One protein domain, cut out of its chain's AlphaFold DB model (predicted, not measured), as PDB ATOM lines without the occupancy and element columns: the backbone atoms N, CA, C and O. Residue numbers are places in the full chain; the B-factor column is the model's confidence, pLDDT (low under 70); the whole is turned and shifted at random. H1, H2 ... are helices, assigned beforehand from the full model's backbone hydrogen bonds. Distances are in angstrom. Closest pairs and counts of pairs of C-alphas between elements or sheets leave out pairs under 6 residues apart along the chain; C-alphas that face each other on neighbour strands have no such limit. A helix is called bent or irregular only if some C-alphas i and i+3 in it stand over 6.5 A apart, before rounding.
ATOM      1  N   ILE A 221      28.458  67.484  21.950       78.56
ATOM      2  CA  ILE A 221      28.995  66.378  21.155       78.56
ATOM      3  C   ILE A 221      28.654  66.657  19.674       78.56
ATOM      4  O   ILE A 221      27.558  67.153  19.410       78.56
ATOM      5  N   PRO A 222      29.581  66.440  18.716       69.94
ATOM      6  CA  PRO A 222      30.894  65.797  18.862       69.94
ATOM      7  C   PRO A 222      32.046  66.722  19.282       69.94
ATOM      8  O   PRO A 222      33.118  66.232  19.606       69.94
ATOM      9  N   PHE A 223      31.882  68.043  19.315       75.94
ATOM     10  CA  PHE A 223      32.995  68.989  19.503       75.94
ATOM     11  C   PHE A 223      33.657  68.946  20.886       75.94
ATOM     12  O   PHE A 223      34.864  69.182  20.987       75.94
ATOM     13  N   LYS A 224      32.905  68.581  21.932       84.12
ATOM     14  CA  LYS A 224      33.423  68.384  23.297       84.12
ATOM     15  C   LYS A 224      34.600  67.399  23.338       84.12
ATOM     16  O   LYS A 224      35.547  67.606  24.096       84.12
ATOM     17  N   ILE A 225      34.616  66.393  22.453       85.25
ATOM     18  CA  ILE A 225      35.664  65.361  22.420       85.25
ATOM     19  C   ILE A 225      37.048  65.905  22.057       85.25
ATOM     20  O   ILE A 225      38.057  65.295  22.402       85.25
ATOM     21  N   ALA A 226      37.127  67.088  21.435       79.88
ATOM     22  CA  ALA A 226      38.397  67.758  21.167       79.88
ATOM     23  C   ALA A 226      39.197  68.032  22.458       79.88
ATOM     24  O   ALA A 226      40.421  68.167  22.409       79.88
ATOM     25  N   GLY A 227      38.523  68.065  23.619       83.44
ATOM     26  CA  GLY A 227      39.149  68.128  24.938       83.44
ATOM     27  C   GLY A 227      40.069  66.945  25.256       83.44
ATOM     28  O   GLY A 227      40.959  67.100  26.090       83.44
ATOM     29  N   ALA A 228      39.961  65.818  24.541       84.38
ATOM     30  CA  ALA A 228      40.869  64.679  24.682       84.38
ATOM     31  C   ALA A 228      42.339  65.032  24.370       84.38
ATOM     32  O   ALA A 228      43.261  64.437  24.923       84.38
ATOM     33  N   PHE A 229      42.587  66.055  23.543       78.88
ATOM     34  CA  PHE A 229      43.944  66.545  23.272       78.88
ATOM     35  C   PHE A 229      44.536  67.407  24.397       78.88
ATOM     36  O   PHE A 229      45.678  67.850  24.278       78.88
ATOM     37  N   SER A 230      43.817  67.631  25.503       80.88
ATOM     38  CA  SER A 230      44.350  68.368  26.663       80.88
ATOM     39  C   SER A 230      45.516  67.639  27.349       80.88
ATOM     40  O   SER A 230      46.282  68.267  28.078       80.88
ATOM     41  N   LEU A 231      45.716  66.350  27.037       78.69
ATOM     42  CA  LEU A 231      46.912  65.578  27.399       78.69
ATOM     43  C   LEU A 231      48.212  66.233  26.908       78.69
ATOM     44  O   LEU A 231      49.222  66.215  27.600       78.69
ATOM     45  N   TYR A 232      48.190  66.830  25.714       71.25
ATOM     46  CA  TYR A 232      49.354  67.487  25.103       71.25
ATOM     47  C   TYR A 232      49.546  68.928  25.590       71.25
ATOM     48  O   TYR A 232      50.320  69.689  25.003       71.25
ATOM     49  N   VAL A 233      48.794  69.321  26.618       70.44
ATOM     50  CA  VAL A 233      48.764  70.676  27.154       70.44
ATOM     51  C   VAL A 233      49.207  70.668  28.611       70.44
ATOM     52  O   VAL A 233      50.355  71.000  28.895       70.44
ATOM     53  N   ASP A 234      48.304  70.317  29.523       74.06
ATOM     54  CA  ASP A 234      48.512  70.443  30.969       74.06
ATOM     55  C   ASP A 234      47.737  69.403  31.793       74.06
ATOM     56  O   ASP A 234      47.753  69.478  33.020       74.06
ATOM     57  N   LYS A 235      47.041  68.456  31.148       84.56
ATOM     58  CA  LYS A 235      46.246  67.425  31.831       84.56
ATOM     59  C   LYS A 235      46.952  66.084  31.831       84.56
ATOM     60  O   LYS A 235      47.603  65.706  30.859       84.56
ATOM     61  N   SER A 236      46.800  65.351  32.924       88.50
ATOM     62  CA  SER A 236      47.274  63.978  33.033       88.50
ATOM     63  C   SER A 236      46.420  63.027  32.190       88.50
ATOM     64  O   SER A 236      45.267  63.304  31.853       88.50
ATOM     65  N   LEU A 237      46.985  61.865  31.865       87.00
ATOM     66  CA  LEU A 237      46.302  60.846  31.067       87.00
ATOM     67  C   LEU A 237      45.015  60.340  31.735       87.00
ATOM     68  O   LEU A 237      44.021  60.146  31.045       87.00
ATOM     69  N   LEU A 238      45.010  60.210  33.064       89.44
ATOM     70  CA  LEU A 238      43.841  59.787  33.843       89.44
ATOM     71  C   LEU A 238      42.722  60.833  33.852       89.44
ATOM     72  O   LEU A 238      41.548  60.491  33.724       89.44
ATOM     73  N   GLU A 239      43.066  62.119  33.958       90.38
ATOM     74  CA  GLU A 239      42.073  63.190  33.835       90.38
ATOM     75  C   GLU A 239      41.425  63.151  32.448       90.38
ATOM     76  O   GLU A 239      40.206  63.267  32.312       90.38
ATOM     77  N   VAL A 240      42.233  62.952  31.405       89.44
ATOM     78  CA  VAL A 240      41.761  62.920  30.020       89.44
ATOM     79  C   VAL A 240      40.882  61.703  29.737       89.44
ATOM     80  O   VAL A 240      39.855  61.846  29.074       89.44
ATOM     81  N   THR A 241      41.225  60.522  30.255       92.25
ATOM     82  CA  THR A 241      40.391  59.320  30.086       92.25
ATOM     83  C   THR A 241      39.054  59.476  30.814       92.25
ATOM     84  O   THR A 241      38.011  59.144  30.247       92.25
ATOM     85  N   ALA A 242      39.050  60.084  32.008       90.81
ATOM     86  CA  ALA A 242      37.830  60.433  32.737       90.81
ATOM     87  C   ALA A 242      36.963  61.463  31.988       90.81
ATOM     88  O   ALA A 242      35.740  61.333  31.956       90.81
ATOM     89  N   PHE A 243      37.572  62.451  31.326       91.75
ATOM     90  CA  PHE A 243      36.854  63.419  30.493       91.75
ATOM     91  C   PHE A 243      36.237  62.784  29.238       91.75
ATOM     92  O   PHE A 243      35.095  63.069  28.883       91.75
ATOM     93  N   VAL A 244      36.955  61.887  28.556       91.44
ATOM     94  CA  VAL A 244      36.373  61.146  27.425       91.44
ATOM     95  C   VAL A 244      35.225  60.254  27.902       91.44
ATOM     96  O   VAL A 244      34.197  60.163  27.233       91.44
ATOM     97  N   ARG A 245      35.348  59.654  29.091       91.56
ATOM     98  CA  ARG A 245      34.277  58.871  29.720       91.56
ATOM     99  C   ARG A 245      33.034  59.713  30.015       91.56
ATOM    100  O   ARG A 245      31.931  59.229  29.774       91.56
ATOM    101  N   SER A 246      33.184  60.962  30.462       91.19
ATOM    102  CA  SER A 246      32.030  61.855  30.648       91.19
ATOM    103  C   SER A 246      31.359  62.221  29.320       91.19
ATOM    104  O   SER A 246      30.140  62.294  29.264       91.19
ATOM    105  N   CYS A 247      32.107  62.316  28.212       89.81
ATOM    106  CA  CYS A 247      31.504  62.482  26.883       89.81
ATOM    107  C   CYS A 247      30.636  61.271  26.477       89.81
ATOM    108  O   CYS A 247      29.595  61.444  25.851       89.81
ATOM    109  N   PHE A 248      31.025  60.045  26.852       89.50
ATOM    110  CA  PHE A 248      30.171  58.865  26.656       89.50
ATOM    111  C   PHE A 248      28.910  58.899  27.530       89.50
ATOM    112  O   PHE A 248      27.862  58.446  27.074       89.50
ATOM    113  N   GLN A 249      28.993  59.426  28.755       88.56
ATOM    114  CA  GLN A 249      27.832  59.595  29.640       88.56
ATOM    115  C   GLN A 249      26.851  60.626  29.071       88.56
ATOM    116  O   GLN A 249      25.679  60.311  28.893       88.56
ATOM    117  N   ASP A 250      27.348  61.793  28.658       86.69
ATOM    118  CA  ASP A 250      26.540  62.830  28.007       86.69
ATOM    119  C   ASP A 250      25.822  62.294  26.751       86.69
ATOM    120  O   ASP A 250      24.657  62.609  26.498       86.69
ATOM    121  N   PHE A 251      26.506  61.456  25.958       85.69
ATOM    122  CA  PHE A 251      25.912  60.800  24.792       85.69
ATOM    123  C   PHE A 251      24.792  59.826  25.182       85.69
ATOM    124  O   PHE A 251      23.769  59.771  24.497       85.69
ATOM    125  N   GLN A 252      24.972  59.071  26.271       83.81
ATOM    126  CA  GLN A 252      23.975  58.141  26.810       83.81
ATOM    127  C   GLN A 252      22.729  58.853  27.337       83.81
ATOM    128  O   GLN A 252      21.613  58.395  27.104       83.81
ATOM    129  N   GLU A 253      22.908  60.002  27.981       82.50
ATOM    130  CA  GLU A 253      21.808  60.820  28.498       82.50
ATOM    131  C   GLU A 253      21.034  61.542  27.379       82.50
ATOM    132  O   GLU A 253      19.831  61.764  27.499       82.50
ATOM    133  N   SER A 254      21.689  61.842  26.251       74.19
ATOM    134  CA  SER A 254      21.120  62.612  25.128       74.19
ATOM    135  C   SER A 254      20.494  61.752  24.010       74.19
ATOM    136  O   SER A 254      20.240  62.257  22.917       74.19
ATOM    137  N   HIS A 255      20.248  60.456  24.250       58.81
ATOM    138  CA  HIS A 255      19.977  59.396  23.254       58.81
ATOM    139  C   HIS A 255      18.859  59.625  22.207       58.81
ATOM    140  O   HIS A 255      18.747  58.831  21.271       58.81
ATOM    141  N   HIS A 256      18.050  60.684  22.299       49.44
ATOM    142  CA  HIS A 256      16.889  60.906  21.428       49.44
ATOM    143  C   HIS A 256      17.066  61.990  20.344       49.44
ATOM    144  O   HIS A 256      16.246  62.046  19.432       49.44
ATOM    145  N   GLU A 257      18.136  62.797  20.373       52.78
ATOM    146  CA  GLU A 257      18.320  63.940  19.446       52.78
ATOM    147  C   GLU A 257      19.746  64.067  18.871       52.78
ATOM    148  O   GLU A 257      20.184  65.155  18.500       52.78
ATOM    149  N   MET A 258      20.509  62.974  18.798       59.16
ATOM    150  CA  MET A 258      21.921  63.047  18.400       59.16
ATOM    151  C   MET A 258      22.163  62.762  16.914       59.16
ATOM    152  O   MET A 258      21.567  61.863  16.317       59.16
ATOM    153  N   ASP A 259      23.083  63.532  16.328       64.81
ATOM    154  CA  ASP A 259      23.509  63.421  14.934       64.81
ATOM    155  C   ASP A 259      24.236  62.092  14.629       64.81
ATOM    156  O   ASP A 259      24.723  61.382  15.515       64.81
ATOM    157  N   LEU A 260      24.307  61.739  13.338       68.69
ATOM    158  CA  LEU A 260      24.992  60.527  12.857       68.69
ATOM    159  C   LEU A 260      26.446  60.458  13.349       68.69
ATOM    160  O   LEU A 260      26.925  59.395  13.721       68.69
ATOM    161  N   ILE A 261      27.112  61.607  13.444       68.69
ATOM    162  CA  ILE A 261      28.521  61.715  13.831       68.69
ATOM    163  C   ILE A 261      28.735  61.311  15.295       68.69
ATOM    164  O   ILE A 261      29.704  60.624  15.622       68.69
ATOM    165  N   SER A 262      27.837  61.713  16.191       77.50
ATOM    166  CA  SER A 262      27.896  61.316  17.598       77.50
ATOM    167  C   SER A 262      27.604  59.829  17.768       77.50
ATOM    168  O   SER A 262      28.233  59.170  18.592       77.50
ATOM    169  N   ARG A 263      26.708  59.268  16.944       75.69
ATOM    170  CA  ARG A 263      26.464  57.818  16.914       75.69
ATOM    171  C   ARG A 263      27.690  57.049  16.421       75.69
ATOM    172  O   ARG A 263      28.045  56.052  17.043       75.69
ATOM    173  N   ASP A 264      28.388  57.549  15.409       79.25
ATOM    174  CA  ASP A 264      29.606  56.915  14.892       79.25
ATOM    175  C   ASP A 264      30.767  56.949  15.895       79.25
ATOM    176  O   ASP A 264      31.575  56.025  15.917       79.25
ATOM    177  N   LEU A 265      30.864  57.982  16.738       79.12
ATOM    178  CA  LEU A 265      31.937  58.126  17.736       79.12
ATOM    179  C   LEU A 265      31.633  57.451  19.076       79.12
ATOM    180  O   LEU A 265      32.552  56.955  19.727       79.12
ATOM    181  N   PHE A 266      30.370  57.421  19.500       86.19
ATOM    182  CA  PHE A 266      29.996  56.984  20.849       86.19
ATOM    183  C   PHE A 266      29.044  55.777  20.874       86.19
ATOM    184  O   PHE A 266      28.832  55.186  21.934       86.19
ATOM    185  N   GLY A 267      28.522  55.349  19.719       80.56
ATOM    186  CA  GLY A 267      27.575  54.233  19.581       80.56
ATOM    187  C   GLY A 267      28.188  52.831  19.663       80.56
ATOM    188  O   GLY A 267      27.450  51.858  19.763       80.56
ATOM    189  N   ARG A 268      29.524  52.707  19.675       78.12
ATOM    190  CA  ARG A 268      30.291  51.439  19.771       78.12
ATOM    191  C   ARG A 268      30.136  50.468  18.594       78.12
ATOM    192  O   ARG A 268      30.545  49.309  18.690       78.12
ATOM    193  N   GLU A 269      29.567  50.915  17.483       78.94
ATOM    194  CA  GLU A 269      29.353  50.086  16.290       78.94
ATOM    195  C   GLU A 269      30.581  50.091  15.360       78.94
ATOM    196  O   GLU A 269      30.926  49.070  14.760       78.94
ATOM    197  N   THR A 270      31.299  51.214  15.324       83.00
ATOM    198  CA  THR A 270      32.449  51.497  14.449       83.00
ATOM    199  C   THR A 270      33.796  51.140  15.103       83.00
ATOM    200  O   THR A 270      33.863  50.851  16.301       83.00
ATOM    201  N   ALA A 271      34.888  51.130  14.331       80.12
ATOM    202  CA  ALA A 271      36.231  50.867  14.870       80.12
ATOM    203  C   ALA A 271      36.710  52.023  15.768       80.12
ATOM    204  O   ALA A 271      37.253  51.803  16.848       80.12
ATOM    205  N   GLU A 272      36.401  53.250  15.355       83.75
ATOM    206  CA  GLU A 272      36.686  54.509  16.033       83.75
ATOM    207  C   GLU A 272      36.033  54.546  17.418       83.75
ATOM    208  O   GLU A 272      36.697  54.831  18.414       83.75
ATOM    209  N   SER A 273      34.741  54.210  17.504       86.81
ATOM    210  CA  SER A 273      34.001  54.229  18.772       86.81
ATOM    211  C   SER A 273      34.418  53.126  19.741       86.81
ATOM    212  O   SER A 273      34.394  53.339  20.954       86.81
ATOM    213  N   LYS A 274      34.828  51.958  19.234       88.12
ATOM    214  CA  LYS A 274      35.357  50.859  20.059       88.12
ATOM    215  C   LYS A 274      36.711  51.218  20.661       88.12
ATOM    216  O   LYS A 274      36.892  51.053  21.864       88.12
ATOM    217  N   GLU A 275      37.618  51.760  19.853       91.06
ATOM    218  CA  GLU A 275      38.925  52.226  20.318       91.06
ATOM    219  C   GLU A 275      38.806  53.414  21.284       91.06
ATOM    220  O   GLU A 275      39.496  53.461  22.300       91.06
ATOM    221  N   LEU A 276      37.896  54.359  21.019       89.19
ATOM    222  CA  LEU A 276      37.658  55.500  21.904       89.19
ATOM    223  C   LEU A 276      37.035  55.060  23.238       89.19
ATOM    224  O   LEU A 276      37.366  55.604  24.295       89.19
ATOM    225  N   TRP A 277      36.165  54.045  23.205       91.12
ATOM    226  CA  TRP A 277      35.634  53.413  24.408       91.12
ATOM    227  C   TRP A 277      36.743  52.712  25.201       91.12
ATOM    228  O   TRP A 277      36.859  52.957  26.400       91.12
ATOM    229  N   GLU A 278      37.595  51.916  24.547       89.94
ATOM    230  CA  GLU A 278      38.750  51.258  25.177       89.94
ATOM    231  C   GLU A 278      39.695  52.279  25.826       89.94
ATOM    232  O   GLU A 278      40.076  52.121  26.987       89.94
ATOM    233  N   PHE A 279      39.982  53.384  25.130       91.25
ATOM    234  CA  PHE A 279      40.745  54.500  25.681       91.25
ATOM    235  C   PHE A 279      40.095  55.070  26.953       91.25
ATOM    236  O   PHE A 279      40.784  55.282  27.949       91.25
ATOM    237  N   SER A 280      38.774  55.280  26.950       91.62
ATOM    238  CA  SER A 280      38.030  55.844  28.089       91.62
ATOM    239  C   SER A 280      37.930  54.920  29.309       91.62
ATOM    240  O   SER A 280      37.669  55.388  30.419       91.62
ATOM    241  N   MET A 281      38.118  53.609  29.128       90.06
ATOM    242  CA  MET A 281      38.040  52.621  30.209       90.06
ATOM    243  C   MET A 281      39.338  52.507  31.015       90.06
ATOM    244  O   MET A 281      39.338  51.856  32.053       90.06
ATOM    245  N   GLN A 282      40.415  53.169  30.587       89.31
ATOM    246  CA  GLN A 282      41.668  53.208  31.339       89.31
ATOM    247  C   GLN A 282      41.503  53.972  32.663       89.31
ATOM    248  O   GLN A 282      40.952  55.081  32.701       89.31
ATOM    249  N   ASP A 283      42.001  53.380  33.743       87.50
ATOM    250  CA  ASP A 283      41.932  53.874  35.120       87.50
ATOM    251  C   ASP A 283      43.265  53.674  35.867       87.50
ATOM    252  O   ASP A 283      44.245  53.183  35.308       87.50
ATOM    253  N   GLU A 284      43.313  54.050  37.146       82.62
ATOM    254  CA  GLU A 284      44.513  53.932  37.993       82.62
ATOM    255  C   GLU A 284      45.023  52.488  38.159       82.62
ATOM    256  O   GLU A 284      46.180  52.282  38.526       82.62
ATOM    257  N   HIS A 285      44.184  51.486  37.882       81.75
ATOM    258  CA  HIS A 285      44.511  50.066  38.001       81.75
ATOM    259  C   HIS A 285      44.918  49.429  36.666       81.75
ATOM    260  O   HIS A 285      45.321  48.265  36.631       81.75
ATOM    261  N   THR A 286      44.849  50.182  35.568       82.69
ATOM    262  CA  THR A 286      45.207  49.706  34.236       82.69
ATOM    263  C   THR A 286      46.735  49.620  34.091       82.69
ATOM    264  O   THR A 286      47.425  50.638  34.203       82.69
ATOM    265  N   PRO A 287      47.308  48.432  33.812       67.12
ATOM    266  CA  PRO A 287      48.747  48.294  33.627       67.12
ATOM    267  C   PRO A 287      49.176  48.975  32.322       67.12
ATOM    268  O   PRO A 287      48.621  48.692  31.264       67.12
ATOM    269  N   ASN A 288      50.199  49.834  32.395       77.75
ATOM    270  CA  ASN A 288      50.752  50.591  31.263       77.75
ATOM    271  C   ASN A 288      49.700  51.429  30.518       77.75
ATOM    272  O   ASN A 288      49.301  51.096  29.401       77.75
ATOM    273  N   LEU A 289      49.285  52.541  31.132       85.44
ATOM    274  CA  LEU A 289      48.390  53.511  30.505       85.44
ATOM    275  C   LEU A 289      48.892  53.921  29.109       85.44
ATOM    276  O   LEU A 289      50.044  54.325  28.929       85.44
ATOM    277  N   ARG A 290      47.999  53.835  28.127       85.25
ATOM    278  CA  ARG A 290      48.240  54.137  26.717       85.25
ATOM    279  C   ARG A 290      47.617  55.483  26.358       85.25
ATOM    280  O   ARG A 290      46.447  55.741  26.643       85.25
ATOM    281  N   SER A 291      48.402  56.345  25.716       84.31
ATOM    282  CA  SER A 291      47.923  57.620  25.173       84.31
ATOM    283  C   SER A 291      46.971  57.392  23.995       84.31
ATOM    284  O   SER A 291      46.945  56.314  23.401       84.31
ATOM    285  N   LEU A 292      46.219  58.429  23.614       78.94
ATOM    286  CA  LEU A 292      45.293  58.361  22.479       78.94
ATOM    287  C   LEU A 292      45.996  57.972  21.161       78.94
ATOM    288  O   LEU A 292      45.384  57.333  20.321       78.94
ATOM    289  N   GLU A 293      47.290  58.275  20.996       78.81
ATOM    290  CA  GLU A 293      48.107  57.867  19.831       78.81
ATOM    291  C   GLU A 293      48.216  56.347  19.658       78.81
ATOM    292  O   GLU A 293      48.456  55.866  18.554       78.81
ATOM    293  N   SER A 294      48.024  55.583  20.737       80.31
ATOM    294  CA  SER A 294      48.034  54.115  20.698       80.31
ATOM    295  C   SER A 294      46.748  53.520  20.107       80.31
ATOM    296  O   SER A 294      46.659  52.303  19.959       80.31
ATOM    297  N   PHE A 295      45.763  54.368  19.790       83.00
ATOM    298  CA  PHE A 295      44.439  54.019  19.281       83.00
ATOM    299  C   PHE A 295      44.214  54.754  17.949       83.00
ATOM    300  O   PHE A 295      43.656  55.851  17.936       83.00
ATOM    301  N   PRO A 296      44.740  54.233  16.827       71.56
ATOM    302  CA  PRO A 296      44.911  55.000  15.594       71.56
ATOM    303  C   PRO A 296      43.596  55.481  14.962       71.56
ATOM    304  O   PRO A 296      43.551  56.607  14.465       71.56
ATOM    305  N   HIS A 297      42.521  54.690  15.007       76.56
ATOM    306  CA  HIS A 297      41.222  55.081  14.447       76.56
ATOM    307  C   HIS A 297      40.552  56.135  15.335       76.56
ATOM    308  O   HIS A 297      40.077  57.157  14.836       76.56
ATOM    309  N   ALA A 298      40.593  55.951  16.658       78.12
ATOM    310  CA  ALA A 298      40.098  56.952  17.605       78.12
ATOM    311  C   ALA A 298      40.901  58.263  17.538       78.12
ATOM    312  O   ALA A 298      40.324  59.349  17.565       78.12
ATOM    313  N   PHE A 299      42.227  58.180  17.405       74.38
ATOM    314  CA  PHE A 299      43.106  59.340  17.297       74.38
ATOM    315  C   PHE A 299      42.758  60.191  16.078       74.38
ATOM    316  O   PHE A 299      42.560  61.397  16.224       74.38
ATOM    317  N   VAL A 300      42.630  59.575  14.898       69.12
ATOM    318  CA  VAL A 300      42.264  60.278  13.657       69.12
ATOM    319  C   VAL A 300      40.858  60.866  13.759       69.12
ATOM    320  O   VAL A 300      40.668  62.047  13.467       69.12
ATOM    321  N   ALA A 301      39.886  60.102  14.260       70.31
ATOM    322  CA  ALA A 301      38.507  60.566  14.380       70.31
ATOM    323  C   ALA A 301      38.373  61.775  15.330       70.31
ATOM    324  O   ALA A 301      37.695  62.756  15.016       70.31
ATOM    325  N   VAL A 302      39.072  61.762  16.468       71.25
ATOM    326  CA  VAL A 302      39.107  62.895  17.410       71.25
ATOM    327  C   VAL A 302      39.899  64.073  16.823       71.25
ATOM    328  O   VAL A 302      39.517  65.234  17.004       71.25
ATOM    329  N   GLN A 303      40.966  63.799  16.065       67.44
ATOM    330  CA  GLN A 303      41.785  64.799  15.372       67.44
ATOM    331  C   GLN A 303      40.990  65.584  14.320       67.44
ATOM    332  O   GLN A 303      41.040  66.818  14.306       67.44
ATOM    333  N   GLU A 304      40.215  64.903  13.474       62.62
ATOM    334  CA  GLU A 304      39.368  65.543  12.463       62.62
ATOM    335  C   GLU A 304      38.365  66.515  13.095       62.62
ATOM    336  O   GLU A 304      38.174  67.634  12.607       62.62
ATOM    337  N   ARG A 305      37.762  66.140  14.229       65.94
ATOM    338  CA  ARG A 305      36.774  66.974  14.938       65.94
ATOM    339  C   ARG A 305      37.406  68.117  15.727       65.94
ATOM    340  O   ARG A 305      36.793  69.173  15.856       65.94
ATOM    341  N   ALA A 306      38.648  67.958  16.181       57.84
ATOM    342  CA  ALA A 306      39.416  69.043  16.784       57.84
ATOM    343  C   ALA A 306      39.885  70.088  15.751       57.84
ATOM    344  O   ALA A 306      40.104  71.248  16.106       57.84
ATOM    345  N   PHE A 307      40.046  69.711  14.476       51.09
ATOM    346  CA  PHE A 307      40.602  70.595  13.443       51.09
ATOM    347  C   PHE A 307      39.583  71.188  12.470       51.09
ATOM    348  O   PHE A 307      39.785  72.323  12.031       51.09
ATOM    349  N   THR A 308      38.481  70.496  12.183       49.28
ATOM    350  CA  THR A 308      37.459  70.962  11.228       49.28
ATOM    351  C   THR A 308      36.826  72.305  11.639       49.28
ATOM    352  O   THR A 308      36.917  73.253  10.858       49.28
ATOM    353  N   PRO A 309      36.351  72.503  12.888       47.22
ATOM    354  CA  PRO A 309      35.754  73.779  13.309       47.22
ATOM    355  C   PRO A 309      36.755  74.941  13.336       47.22
ATOM    356  O   PRO A 309      36.394  76.104  13.160       47.22
ATOM    357  N   LEU A 310      38.039  74.644  13.570       46.31
ATOM    358  CA  LEU A 310      39.112  75.639  13.561       46.31
ATOM    359  C   LEU A 310      39.445  76.086  12.136       46.31
ATOM    360  O   LEU A 310      39.659  77.277  11.904       46.31
ATOM    361  N   ALA A 311      39.456  75.154  11.181       41.50
ATOM    362  CA  ALA A 311      39.595  75.469   9.766       41.50
ATOM    363  C   ALA A 311      38.392  76.285   9.263       41.50
ATOM    364  O   ALA A 311      38.584  77.313   8.614       41.50
ATOM    365  N   GLU A 312      37.171  75.898   9.634       44.44
ATOM    366  CA  GLU A 312      35.926  76.582   9.261       44.44
ATOM    367  C   GLU A 312      35.833  78.000   9.840       44.44
ATOM    368  O   GLU A 312      35.598  78.952   9.097       44.44
ATOM    369  N   ARG A 313      36.122  78.193  11.134       45.75
ATOM    370  CA  ARG A 313      36.135  79.532  11.757       45.75
ATOM    371  C   ARG A 313      37.256  80.419  11.234       45.75
ATOM    372  O   ARG A 313      37.079  81.631  11.093       45.75
ATOM    373  N   HIS A 314      38.417  79.842  10.928       42.16
ATOM    374  CA  HIS A 314      39.486  80.580  10.266       42.16
ATOM    375  C   HIS A 314      39.037  81.049   8.875       42.16
ATOM    376  O   HIS A 314      39.257  82.209   8.522       42.16
ATOM    377  N   LEU A 315      38.351  80.193   8.111       41.19
ATOM    378  CA  LEU A 315      37.767  80.544   6.814       41.19
ATOM    379  C   LEU A 315      36.689  81.631   6.941       41.19
ATOM    380  O   LEU A 315      36.731  82.597   6.180       41.19
ATOM    381  N   GLU A 316      35.800  81.537   7.930       41.53
ATOM    382  CA  GLU A 316      34.762  82.535   8.223       41.53
ATOM    383  C   GLU A 316      35.369  83.902   8.589       41.53
ATOM    384  O   GLU A 316      34.947  84.940   8.077       41.53
ATOM    385  N   SER A 317      36.426  83.922   9.409       40.97
ATOM    386  CA  SER A 317      37.169  85.141   9.760       40.97
ATOM    387  C   SER A 317      37.812  85.796   8.532       40.97
ATOM    388  O   SER A 317      37.710  87.012   8.335       40.97
ATOM    389  N   GLN A 318      38.401  84.992   7.640       42.66
ATOM    390  CA  GLN A 318      38.931  85.482   6.366       42.66
ATOM    391  C   GLN A 318      37.814  86.020   5.457       42.66
ATOM    392  O   GLN A 318      37.980  87.074   4.842       42.66
ATOM    393  N   HIS A 319      36.653  85.356   5.393       42.75
ATOM    394  CA  HIS A 319      35.487  85.834   4.634       42.75
ATOM    395  C   HIS A 319      34.922  87.134   5.201       42.75
ATOM    396  O   HIS A 319      34.603  88.043   4.435       42.75
ATOM    397  N   LYS A 320      34.867  87.284   6.529       41.34
ATOM    398  CA  LYS A 320      34.467  88.527   7.196       41.34
ATOM    399  C   LYS A 320      35.449  89.659   6.895       41.34
ATOM    400  O   LYS A 320      35.011  90.754   6.550       41.34
ATOM    401  N   GLY A 321      36.757  89.394   6.942       39.84
ATOM    402  CA  GLY A 321      37.795  90.351   6.545       39.84
ATOM    403  C   GLY A 321      37.668  90.795   5.082       39.84
ATOM    404  O   GLY A 321      37.834  91.975   4.772       39.84
ATOM    405  N   ILE A 322      37.286  89.872   4.195       40.47
ATOM    406  CA  ILE A 322      36.989  90.146   2.783       40.47
ATOM    407  C   ILE A 322      35.709  90.981   2.632       40.47
ATOM    408  O   ILE A 322      35.734  91.990   1.930       40.47
ATOM    409  N   LYS A 323      34.617  90.630   3.323       40.00
ATOM    410  CA  LYS A 323      33.342  91.375   3.331       40.00
ATOM    411  C   LYS A 323      33.538  92.818   3.801       40.00
ATOM    412  O   LYS A 323      33.012  93.750   3.199       40.00
ATOM    413  N   TRP A 324      34.375  93.013   4.815       37.75
ATOM    414  CA  TRP A 324      34.735  94.336   5.326       37.75
ATOM    415  C   TRP A 324      35.605  95.140   4.345       37.75
ATOM    416  O   TRP A 324      35.408  96.342   4.172       37.75
ATOM    417  N   ALA A 325      36.541  94.484   3.649       36.88
ATOM    418  CA  ALA A 325      37.343  95.108   2.594       36.88
ATOM    419  C   ALA A 325      36.505  95.495   1.358       36.88
ATOM    420  O   ALA A 325      36.790  96.506   0.715       36.88
ATOM    421  N   LEU A 326      35.454  94.723   1.053       37.56
ATOM    422  CA  LEU A 326      34.480  95.018  -0.003       37.56
ATOM    423  C   LEU A 326      33.611  96.239   0.346       37.56
ATOM    424  O   LEU A 326      33.394  97.091  -0.513       37.56
ATOM    425  N   GLN A 327      33.194  96.379   1.609       37.16
ATOM    426  CA  GLN A 327      32.390  97.515   2.090       37.16
ATOM    427  C   GLN A 327      33.150  98.858   2.104       37.16
ATOM    428  O   GLN A 327      32.525  99.910   2.013       37.16
ATOM    429  N   ARG A 328      34.492  98.856   2.161       36.94
ATOM    430  CA  ARG A 328      35.333 100.076   2.145       36.94
ATOM    431  C   ARG A 328      35.847 100.493   0.750       36.94
ATOM    432  O   ARG A 328      36.793 101.270   0.648       36.94
ATOM    433  N   GLY A 329      35.217 100.032  -0.334       33.16
ATOM    434  CA  GLY A 329      35.327 100.693  -1.646       33.16
ATOM    435  C   GLY A 329      36.521 100.323  -2.540       33.16
ATOM    436  O   GLY A 329      36.793 101.035  -3.508       33.16
ATOM    437  N   PHE A 330      37.212  99.200  -2.313       33.97
ATOM    438  CA  PHE A 330      38.199  98.698  -3.283       33.97
ATOM    439  C   PHE A 330      37.541  97.776  -4.324       33.97
ATOM    440  O   PHE A 330      37.387  96.571  -4.131       33.97
ATOM    441  N   LYS A 331      37.137  98.382  -5.449       36.84
ATOM    442  CA  LYS A 331      36.413  97.758  -6.568       36.84
ATOM    443  C   LYS A 331      37.132  96.530  -7.160       36.84
ATOM    444  O   LYS A 331      38.178  96.668  -7.795       36.84
TER     445      LYS A 331
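This is residues 221 to 331 of the 1010 residues of a protein of Symbiodinium necroappetens (UniProt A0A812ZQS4). A long helix, H5, runs nearly straight out of a compact helical head like a handle: its first arm H5a packs on H1 and H4, while residues 310 to 331 stick out alone. In the head, H1 and H2 lie side by side as a hairpin, H3 and H4 pack on part of H2, and H4 and H5a meet near their first residues, about perpendicular, to make a corner. The printed part has 111 residues with five named helices, in the order H1 to H5, and no named strand; the class is all helix. The whole is loose, with a radius of gyration of the C-alphas of 17.9 A, and elongated, spanning 65 by 34 by 21 A.

H5, residues 296 to 327, was assigned as one helix by its hydrogen bonds but is bent, with C-alphas 306 and 309 6.9 A apart. Its arms are H5a, residues 296 to 306, 15.1 A long from C-alpha 296 at (44.911, 55.000, 15.594), and H5b, residues 309 to 327, 26.5 A long, ending at C-alpha 327 at (32.390, 97.515, 2.090). H1, residues 223 to 232, begins at C-alpha 223 at (32.995, 68.989, 19.503) and measures 17.4 A; it is only just irregular, with C-alphas 228 and 231 6.7 A apart. H2 is residues 237 to 253, 24.6 A; H3 is residues 260 to 266, 10.1 A; H4 is residues 271 to 280, 14.2 A.

H5a and H5b stand at a shallow tilt of 25 degrees. H5a touches H1, the closest C-alphas being those of Ala 226 and Ala 306, 4.7 A apart, at a steep tilt of 67 degrees. H5a also touches H4, with the C-alphas of Glu 272 and Ala 298 closest at 4.5 A, about perpendicular at 87 degrees. H1 and H2 form a helical hairpin at a shallow tilt of 9 degrees, with the C-alphas of Ala 228 and Val 240 closest at 5.7 A. With residues 241 to 245 alone H2 touches H4, the C-alphas of Thr 241 and Ser 280 being closest at 4.7 A. H3 touches H4, with the C-alphas of Leu 265 and Ser 273 closest at 4.5 A. H2 and H5a are apart, and H5b touches no helix. In H2, H3, H4, H5a and H5b every O i to N i+4 pair is within hydrogen-bond range; in H1 0 of 6 are, against 6 of 7 O i to N i+3 pairs.

The C-alphas of His 285 and Lys 331 are the two farthest apart, at 65.8 A. Without residues 310 to 331, which stand free, the body spans 36 by 26 by 21 A. The printed part has no cut. The link from H4 to H5, residues 281 to 295, is long. The mean pLDDT of the printed part is 71.2; 39 residues are under 70, among them residues 255 to 261 and 303 to 331.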